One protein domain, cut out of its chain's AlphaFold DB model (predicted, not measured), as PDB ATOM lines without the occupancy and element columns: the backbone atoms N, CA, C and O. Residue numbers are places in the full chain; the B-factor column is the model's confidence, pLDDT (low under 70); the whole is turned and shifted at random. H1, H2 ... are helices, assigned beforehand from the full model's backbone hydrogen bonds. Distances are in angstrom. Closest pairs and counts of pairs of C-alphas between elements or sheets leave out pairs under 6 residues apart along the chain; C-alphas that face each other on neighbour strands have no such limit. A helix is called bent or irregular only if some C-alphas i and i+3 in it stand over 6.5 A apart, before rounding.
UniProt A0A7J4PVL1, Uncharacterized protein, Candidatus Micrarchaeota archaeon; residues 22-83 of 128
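AT A GLANCE: This is residues 22 to 83 of the 128 residues of an uncharacterized protein of Candidatus Micrarchaeota archaeon (UniProt A0A7J4PVL1). Two long helices, H1 and H2, run side by side in opposite ways, with a narrow gap between them and residues 53 to 57 joining them at one end, so that the chain folds back as a long, flat U. H1 is the longer limb, and at the open end its first residues reach past the end of H2. The printed part has 62 residues with two named helices, H1 then H2, and no named strand; its class is all helix. It is only just loose, close to extended, with a radius of gyration of the C-alphas of 15.4 A, and its outline is a rod spanning 51 by 20 by 6 A.

IN THESE COORDINATES: H1, the longest helix, covers residues 22 to 52 and measures 45.3 A from first to last C-alpha. It begins at C-alpha 22, at (72.925, 124.866, 140.315), and ends at C-alpha 52, at (98.934, 124.528, 103.259). H2 covers residues 58 to 83, measures 36.7 A and ends at C-alpha 83, at (70.250, 122.408, 123.467).

HOW THE PARTS SIT: H1 and H2 are near each other, with 10 pairs of C-alphas within 10 A; their closest C-alphas are 8.2 A apart. Residues 39 to 44 of H1 and residues 73 to 78 of H2 stand free. Every O i to N i+4 pair of H2 is within hydrogen-bond range, and 26 of 27 are in H1. Neither helix is bent.

THE WHOLE: The two C-alphas farthest apart are those of Lys 22 and Gly 57, at 51.7 A, while those of Lys 22 and Cys 83 are 17.2 A apart. The printed part has no cut, and the link from H1 to H2 is tight, with 5 residues. Residues 54 to 60, of which 58 to 60 belong to H2, stand free. The mean pLDDT of the printed part is 77.4; it is under 70 in residues 22 to 27, 52 to 53, 55 to 57 and 81 to 83.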
ATOM      1  N   LYS A  22      71.730 125.731 140.346       40.97
ATOM      2  CA  LYS A  22      72.925 124.866 140.315       40.97
ATOM      3  C   LYS A  22      73.067 124.128 138.977       40.97
ATOM      4  O   LYS A  22      74.185 123.857 138.541       40.97
ATOM      5  N   TRP A  23      71.949 123.881 138.291       44.28
ATOM      6  CA  TRP A  23      71.918 123.330 136.934       44.28
ATOM      7  C   TRP A  23      72.359 124.345 135.865       44.28
ATOM      8  O   TRP A  23      73.074 123.983 134.929       44.28
ATOM      9  N   HIS A  24      72.036 125.630 136.051       48.94
ATOM     10  CA  HIS A  24      72.383 126.700 135.109       48.94
ATOM     11  C   HIS A  24      73.902 126.927 134.987       48.94
ATOM     12  O   HIS A  24      74.409 127.168 133.893       48.94
ATOM     13  N   SER A  25      74.656 126.769 136.082       58.03
ATOM     14  CA  SER A  25      76.124 126.899 136.064       58.03
ATOM     15  C   SER A  25      76.803 125.797 135.237       58.03
ATOM     16  O   SER A  25      77.756 126.073 134.508       58.03
ATOM     17  N   SER A  26      76.285 124.564 135.280       66.31
ATOM     18  CA  SER A  26      76.863 123.441 134.528       66.31
ATOM     19  C   SER A  26      76.495 123.472 133.045       66.31
ATOM     20  O   SER A  26      77.323 123.116 132.206       66.31
ATOM     21  N   GLN A  27      75.286 123.924 132.697       68.75
ATOM     22  CA  GLN A  27      74.910 124.100 131.292       68.75
ATOM     23  C   GLN A  27      75.656 125.271 130.642       68.75
ATOM     24  O   GLN A  27      76.207 125.099 129.557       68.75
ATOM     25  N   ALA A  28      75.778 126.415 131.323       74.19
ATOM     26  CA  ALA A  28      76.549 127.547 130.811       74.19
ATOM     27  C   ALA A  28      78.022 127.174 130.568       74.19
ATOM     28  O   ALA A  28      78.578 127.508 129.524       74.19
ATOM     29  N   LEU A  29      78.638 126.410 131.480       81.88
ATOM     30  CA  LEU A  29      80.014 125.939 131.315       81.88
ATOM     31  C   LEU A  29      80.173 125.022 130.094       81.88
ATOM     32  O   LEU A  29      81.131 125.177 129.343       81.88
ATOM     33  N   ARG A  30      79.236 124.095 129.860       81.44
ATOM     34  CA  ARG A  30      79.262 123.211 128.680       81.44
ATOM     35  C   ARG A  30      79.124 123.992 127.378       81.44
ATOM     36  O   ARG A  30      79.847 123.702 126.431       81.44
ATOM     37  N   VAL A  31      78.254 125.001 127.346       79.06
ATOM     38  CA  VAL A  31      78.077 125.876 126.177       79.06
ATOM     39  C   VAL A  31      79.342 126.687 125.909       79.06
ATOM     40  O   VAL A  31      79.806 126.737 124.772       79.06
ATOM     41  N   VAL A  32      79.944 127.270 126.948       84.62
ATOM     42  CA  VAL A  32      81.191 128.036 126.817       84.62
ATOM     43  C   VAL A  32      82.344 127.134 126.377       84.62
ATOM     44  O   VAL A  32      83.078 127.501 125.466       84.62
ATOM     45  N   LEU A  33      82.486 125.938 126.956       85.56
ATOM     46  CA  LEU A  33      83.514 124.974 126.555       85.56
ATOM     47  C   LEU A  33      83.324 124.498 125.110       85.56
ATOM     48  O   LEU A  33      84.300 124.426 124.368       85.56
ATOM     49  N   ALA A  34      82.087 124.228 124.686       82.38
ATOM     50  CA  ALA A  34      81.782 123.866 123.305       82.38
ATOM     51  C   ALA A  34      82.104 125.015 122.337       82.38
ATOM     52  O   ALA A  34      82.764 124.795 121.325       82.38
ATOM     53  N   ALA A  35      81.718 126.249 122.671       83.25
ATOM     54  CA  ALA A  35      82.035 127.425 121.865       83.25
ATOM     55  C   ALA A  35      83.551 127.656 121.762       83.25
ATOM     56  O   ALA A  35      84.071 127.870 120.669       83.25
ATOM     57  N   MET A  36      84.276 127.548 122.879       89.75
ATOM     58  CA  MET A  36      85.738 127.647 122.915       89.75
ATOM     59  C   MET A  36      86.405 126.558 122.071       89.75
ATOM     60  O   MET A  36      87.347 126.845 121.333       89.75
ATOM     61  N   PHE A  37      85.907 125.322 122.139       87.25
ATOM     62  CA  PHE A  37      86.413 124.215 121.333       87.25
ATOM     63  C   PHE A  37      86.197 124.464 119.837       87.25
ATOM     64  O   PHE A  37      87.133 124.323 119.054       87.25
ATOM     65  N   VAL A  38      85.006 124.924 119.441       85.56
ATOM     66  CA  VAL A  38      84.711 125.304 118.051       85.56
ATOM     67  C   VAL A  38      85.642 126.410 117.575       85.56
ATOM     68  O   VAL A  38      86.226 126.289 116.502       85.56
ATOM     69  N   LEU A  39      85.824 127.466 118.372       88.06
ATOM     70  CA  LEU A  39      86.728 128.563 118.029       88.06
ATOM     71  C   LEU A  39      88.169 128.077 117.862       88.06
ATOM     72  O   LEU A  39      88.841 128.489 116.917       88.06
ATOM     73  N   MET A  40      88.632 127.171 118.727       92.19
ATOM     74  CA  MET A  40      89.976 126.608 118.624       92.19
ATOM     75  C   MET A  40      90.131 125.752 117.362       92.19
ATOM     76  O   MET A  40      91.095 125.933 116.621       92.19
ATOM     77  N   VAL A  41      89.156 124.889 117.062       87.38
ATOM     78  CA  VAL A  41      89.148 124.078 115.833       87.38
ATOM     79  C   VAL A  41      89.160 124.975 114.596       87.38
ATOM     80  O   VAL A  41      89.976 124.769 113.700       87.38
ATOM     81  N   VAL A  42      88.323 126.013 114.556       87.00
ATOM     82  CA  VAL A  42      88.277 126.966 113.437       87.00
ATOM     83  C   VAL A  42      89.607 127.709 113.281       87.00
ATOM     84  O   VAL A  42      90.103 127.827 112.161       87.00
ATOM     85  N   ALA A  43      90.221 128.169 114.374       87.75
ATOM     86  CA  ALA A  43      91.509 128.865 114.334       87.75
ATOM     87  C   ALA A  43      92.652 127.957 113.848       87.75
ATOM     88  O   ALA A  43      93.473 128.375 113.023       87.75
ATOM     89  N   VAL A  44      92.687 126.704 114.314       90.31
ATOM     90  CA  VAL A  44      93.661 125.703 113.861       90.31
ATOM     91  C   VAL A  44      93.464 125.414 112.375       90.31
ATOM     92  O   VAL A  44      94.434 125.449 111.624       90.31
ATOM     93  N   LEU A  45      92.226 125.215 111.921       81.50
ATOM     94  CA  LEU A  45      91.923 124.964 110.510       81.50
ATOM     95  C   LEU A  45      92.265 126.161 109.620       81.50
ATOM     96  O   LEU A  45      92.866 125.974 108.566       81.50
ATOM     97  N   ALA A  46      91.954 127.386 110.045       84.12
ATOM     98  CA  ALA A  46      92.336 128.593 109.317       84.12
ATOM     99  C   ALA A  46      93.864 128.706 109.185       84.12
ATOM    100  O   ALA A  46      94.371 129.005 108.103       84.12
ATOM    101  N   SER A  47      94.598 128.386 110.253       83.56
ATOM    102  CA  SER A  47      96.068 128.354 110.249       83.56
ATOM    103  C   SER A  47      96.613 127.258 109.328       83.56
ATOM    104  O   SER A  47      97.586 127.474 108.603       83.56
ATOM    105  N   LEU A  48      95.961 126.095 109.300       81.19
ATOM    106  CA  LEU A  48      96.333 124.957 108.459       81.19
ATOM    107  C   LEU A  48      96.064 125.249 106.976       81.19
ATOM    108  O   LEU A  48      96.911 124.984 106.134       81.19
ATOM    109  N   VAL A  49      94.944 125.895 106.648       78.50
ATOM    110  CA  VAL A  49      94.638 126.363 105.285       78.50
ATOM    111  C   VAL A  49      95.615 127.455 104.844       78.50
ATOM    112  O   VAL A  49      96.078 127.448 103.701       78.50
ATOM    113  N   PHE A  50      95.964 128.381 105.741       80.19
ATOM    114  CA  PHE A  50      96.915 129.452 105.449       80.19
ATOM    115  C   PHE A  50      98.328 128.915 105.174       80.19
ATOM    116  O   PHE A  50      98.998 129.391 104.261       80.19
ATOM    117  N   THR A  51      98.756 127.888 105.910       76.06
ATOM    118  CA  THR A  51     100.077 127.255 105.750       76.06
ATOM    119  C   THR A  51     100.129 126.207 104.637       76.06
ATOM    120  O   THR A  51     101.179 126.041 104.021       76.06
ATOM    121  N   ALA A  52      99.017 125.532 104.325       69.38
ATOM    122  CA  ALA A  52      98.934 124.528 103.259       69.38
ATOM    123  C   ALA A  52      98.704 125.124 101.858       69.38
ATOM    124  O   ALA A  52      98.872 124.420 100.859       69.38
ATOM    125  N   ARG A  53      98.365 126.419 101.767       65.75
ATOM    126  CA  ARG A  53      98.131 127.148 100.507       65.75
ATOM    127  C   ARG A  53      99.195 126.953  99.411       65.75
ATOM    128  O   ARG A  53      98.789 126.847  98.258       65.75
ATOM    129  N   PRO A  54     100.509 126.909  99.705       70.19
ATOM    130  CA  PRO A  54     101.521 126.698  98.672       70.19
ATOM    131  C   PRO A  54     101.810 125.218  98.362       70.19
ATOM    132  O   PRO A  54     102.512 124.948  97.393       70.19
ATOM    133  N   TYR A  55     101.294 124.261  99.145       66.94
ATOM    134  CA  TYR A  55     101.708 122.851  99.066       66.94
ATOM    135  C   TYR A  55     100.681 121.913  98.429       66.94
ATOM    136  O   TYR A  55     101.063 120.878  97.888       66.94
ATOM    137  N   PHE A  56      99.391 122.248  98.470       60.06
ATOM    138  CA  PHE A  56      98.341 121.363  97.965       60.06
ATOM    139  C   PHE A  56      97.573 121.996  96.805       60.06
ATOM    140  O   PHE A  56      96.914 123.023  96.957       60.06
ATOM    141  N   GLY A  57      97.628 121.342  95.640       65.75
ATOM    142  CA  GLY A  57      96.767 121.658  94.501       65.75
ATOM    143  C   GLY A  57      95.289 121.653  94.909       65.75
ATOM    144  O   GLY A  57      94.862 120.838  95.731       65.75
ATOM    145  N   GLY A  58      94.508 122.583  94.348       71.69
ATOM    146  CA  GLY A  58      93.174 122.959  94.842       71.69
ATOM    147  C   GLY A  58      92.143 121.829  94.962       71.69
ATOM    148  O   GLY A  58      91.163 121.974  95.690       71.69
ATOM    149  N   SER A  59      92.369 120.684  94.319       76.00
ATOM    150  CA  SER A  59      91.513 119.501  94.411       76.00
ATOM    151  C   SER A  59      91.519 118.856  95.802       76.00
ATOM    152  O   SER A  59      90.450 118.542  96.321       76.00
ATOM    153  N   VAL A  60      92.672 118.707  96.462       77.44
ATOM    154  CA  VAL A  60      92.734 118.063  97.795       77.44
ATOM    155  C   VAL A  60      92.106 118.950  98.875       77.44
ATOM    156  O   VAL A  60      91.416 118.466  99.774       77.44
ATOM    157  N   LEU A  61      92.289 120.264  98.742       72.94
ATOM    158  CA  LEU A  61      91.705 121.270  99.628       72.94
ATOM    159  C   LEU A  61      90.170 121.283  99.542       72.94
ATOM    160  O   LEU A  61      89.500 121.410 100.567       72.94
ATOM    161  N   ALA A  62      89.612 121.075  98.344       77.38
ATOM    162  CA  ALA A  62      88.168 120.977  98.144       77.38
ATOM    163  C   ALA A  62      87.563 119.745  98.841       77.38
ATOM    164  O   ALA A  62      86.571 119.876  99.557       77.38
ATOM    165  N   PHE A  63      88.174 118.563  98.697       79.56
ATOM    166  CA  PHE A  63      87.674 117.339  99.340       79.56
ATOM    167  C   PHE A  63      87.733 117.411 100.867       79.56
ATOM    168  O   PHE A  63      86.752 117.077 101.534       79.56
ATOM    169  N   MET A  64      88.847 117.894 101.423       79.38
ATOM    170  CA  MET A  64      88.967 118.086 102.870       79.38
ATOM    171  C   MET A  64      87.941 119.099 103.382       79.38
ATOM    172  O   MET A  64      87.277 118.837 104.383       79.38
ATOM    173  N   GLY A  65      87.723 120.203 102.660       81.31
ATOM    174  CA  GLY A  65      86.697 121.187 103.010       81.31
ATOM    175  C   GLY A  65      85.287 120.590 103.103       81.31
ATOM    176  O   GLY A  65      84.571 120.868 104.063       81.31
ATOM    177  N   VAL A  66      84.902 119.726 102.157       84.19
ATOM    178  CA  VAL A  66      83.574 119.084 102.152       84.19
ATOM    179  C   VAL A  66      83.413 118.105 103.314       84.19
ATOM    180  O   VAL A  66      82.389 118.141 103.997       84.19
ATOM    181  N   ILE A  67      84.415 117.263 103.583       87.06
ATOM    182  CA  ILE A  67      84.366 116.308 104.703       87.06
ATOM    183  C   ILE A  67      84.205 117.059 106.028       87.06
ATOM    184  O   ILE A  67      83.339 116.720 106.835       87.06
ATOM    185  N   PHE A  68      84.983 118.124 106.228       80.81
ATOM    186  CA  PHE A  68      84.872 118.963 107.418       80.81
ATOM    187  C   PHE A  68      83.509 119.641 107.531       80.81
ATOM    188  O   PHE A  68      82.949 119.679 108.625       80.81
ATOM    189  N   LEU A  69      82.950 120.132 106.424       84.25
ATOM    190  CA  LEU A  69      81.624 120.746 106.417       84.25
ATOM    191  C   LEU A  69      80.542 119.753 106.853       84.25
ATOM    192  O   LEU A  69      79.679 120.113 107.649       84.25
ATOM    193  N   VAL A  70      80.613 118.501 106.397       89.00
ATOM    194  CA  VAL A  70      79.668 117.445 106.796       89.00
ATOM    195  C   VAL A  70      79.806 117.108 108.280       89.00
ATOM    196  O   VAL A  70      78.800 117.047 108.988       89.00
ATOM    197  N   VAL A  71      81.035 116.935 108.776       86.94
ATOM    198  CA  VAL A  71      81.289 116.649 110.199       86.94
ATOM    199  C   VAL A  71      80.825 117.811 111.079       86.94
ATOM    200  O   VAL A  71      80.154 117.590 112.086       86.94
ATOM    201  N   PHE A  72      81.123 119.047 110.681       83.81
ATOM    202  CA  PHE A  72      80.702 120.246 111.399       83.81
ATOM    203  C   PHE A  72      79.180 120.397 111.401       83.81
ATOM    204  O   PHE A  72      78.599 120.644 112.454       83.81
ATOM    205  N   ALA A  73      78.519 120.190 110.259       85.12
ATOM    206  CA  ALA A  73      77.064 120.233 110.165       85.12
ATOM    207  C   ALA A  73      76.405 119.156 111.043       85.12
ATOM    208  O   ALA A  73      75.464 119.461 111.773       85.12
ATOM    209  N   GLY A  74      76.921 117.923 111.035       85.75
ATOM    210  CA  GLY A  74      76.427 116.843 111.896       85.75
ATOM    211  C   GLY A  74      76.624 117.131 113.388       85.75
ATOM    212  O   GLY A  74      75.705 116.934 114.190       85.75
ATOM    213  N   TRP A  75      77.790 117.663 113.763       84.00
ATOM    214  CA  TRP A  75      78.069 118.085 115.137       84.00
ATOM    215  C   TRP A  75      77.134 119.214 115.577       84.00
ATOM    216  O   TRP A  75      76.547 119.141 116.653       84.00
ATOM    217  N   LEU A  76      76.921 120.210 114.714       81.94
ATOM    218  CA  LEU A  76      76.034 121.340 114.968       81.94
ATOM    219  C   LEU A  76      74.585 120.868 115.145       81.94
ATOM    220  O   LEU A  76      73.944 121.255 116.114       81.94
ATOM    221  N   VAL A  77      74.082 119.962 114.303       83.62
ATOM    222  CA  VAL A  77      72.741 119.371 114.479       83.62
ATOM    223  C   VAL A  77      72.619 118.651 115.822       83.62
ATOM    224  O   VAL A  77      71.657 118.889 116.548       83.62
ATOM    225  N   THR A  78      73.603 117.826 116.186       77.88
ATOM    226  CA  THR A  78      73.602 117.100 117.470       77.88
ATOM    227  C   THR A  78      73.597 118.070 118.653       77.88
ATOM    228  O   THR A  78      72.761 117.954 119.547       77.88
ATOM    229  N   PHE A  79      74.453 119.091 118.599       76.00
ATOM    230  CA  PHE A  79      74.546 120.142 119.607       76.00
ATOM    231  C   PHE A  79      73.233 120.930 119.741       76.00
ATOM    232  O   PHE A  79      72.731 121.133 120.845       76.00
ATOM    233  N   PHE A  80      72.624 121.334 118.622       76.19
ATOM    234  CA  PHE A  80      71.343 122.041 118.629       76.19
ATOM    235  C   PHE A  80      70.188 121.157 119.116       76.19
ATOM    236  O   PHE A  80      69.278 121.671 119.769       76.19
ATOM    237  N   CYS A  81      70.208 119.852 118.836       69.56
ATOM    238  CA  CYS A  81      69.238 118.899 119.372       69.56
ATOM    239  C   CYS A  81      69.373 118.737 120.892       69.56
ATOM    240  O   CYS A  81      68.354 118.756 121.581       69.56
ATOM    241  N   GLU A  82      70.593 118.664 121.427       67.69
ATOM    242  CA  GLU A  82      70.827 118.642 122.879       67.69
ATOM    243  C   GLU A  82      70.419 119.960 123.551       67.69
ATOM    244  O   GLU A  82      69.769 119.934 124.593       67.69
ATOM    245  N   CYS A  83      70.690 121.115 122.933       60.78
ATOM    246  CA  CYS A  83      70.250 122.408 123.467       60.78
ATOM    247  C   CYS A  83      68.727 122.626 123.386       60.78
ATOM    248  O   CYS A  83      68.173 123.363 124.198       60.78
TER     249      CYS A  83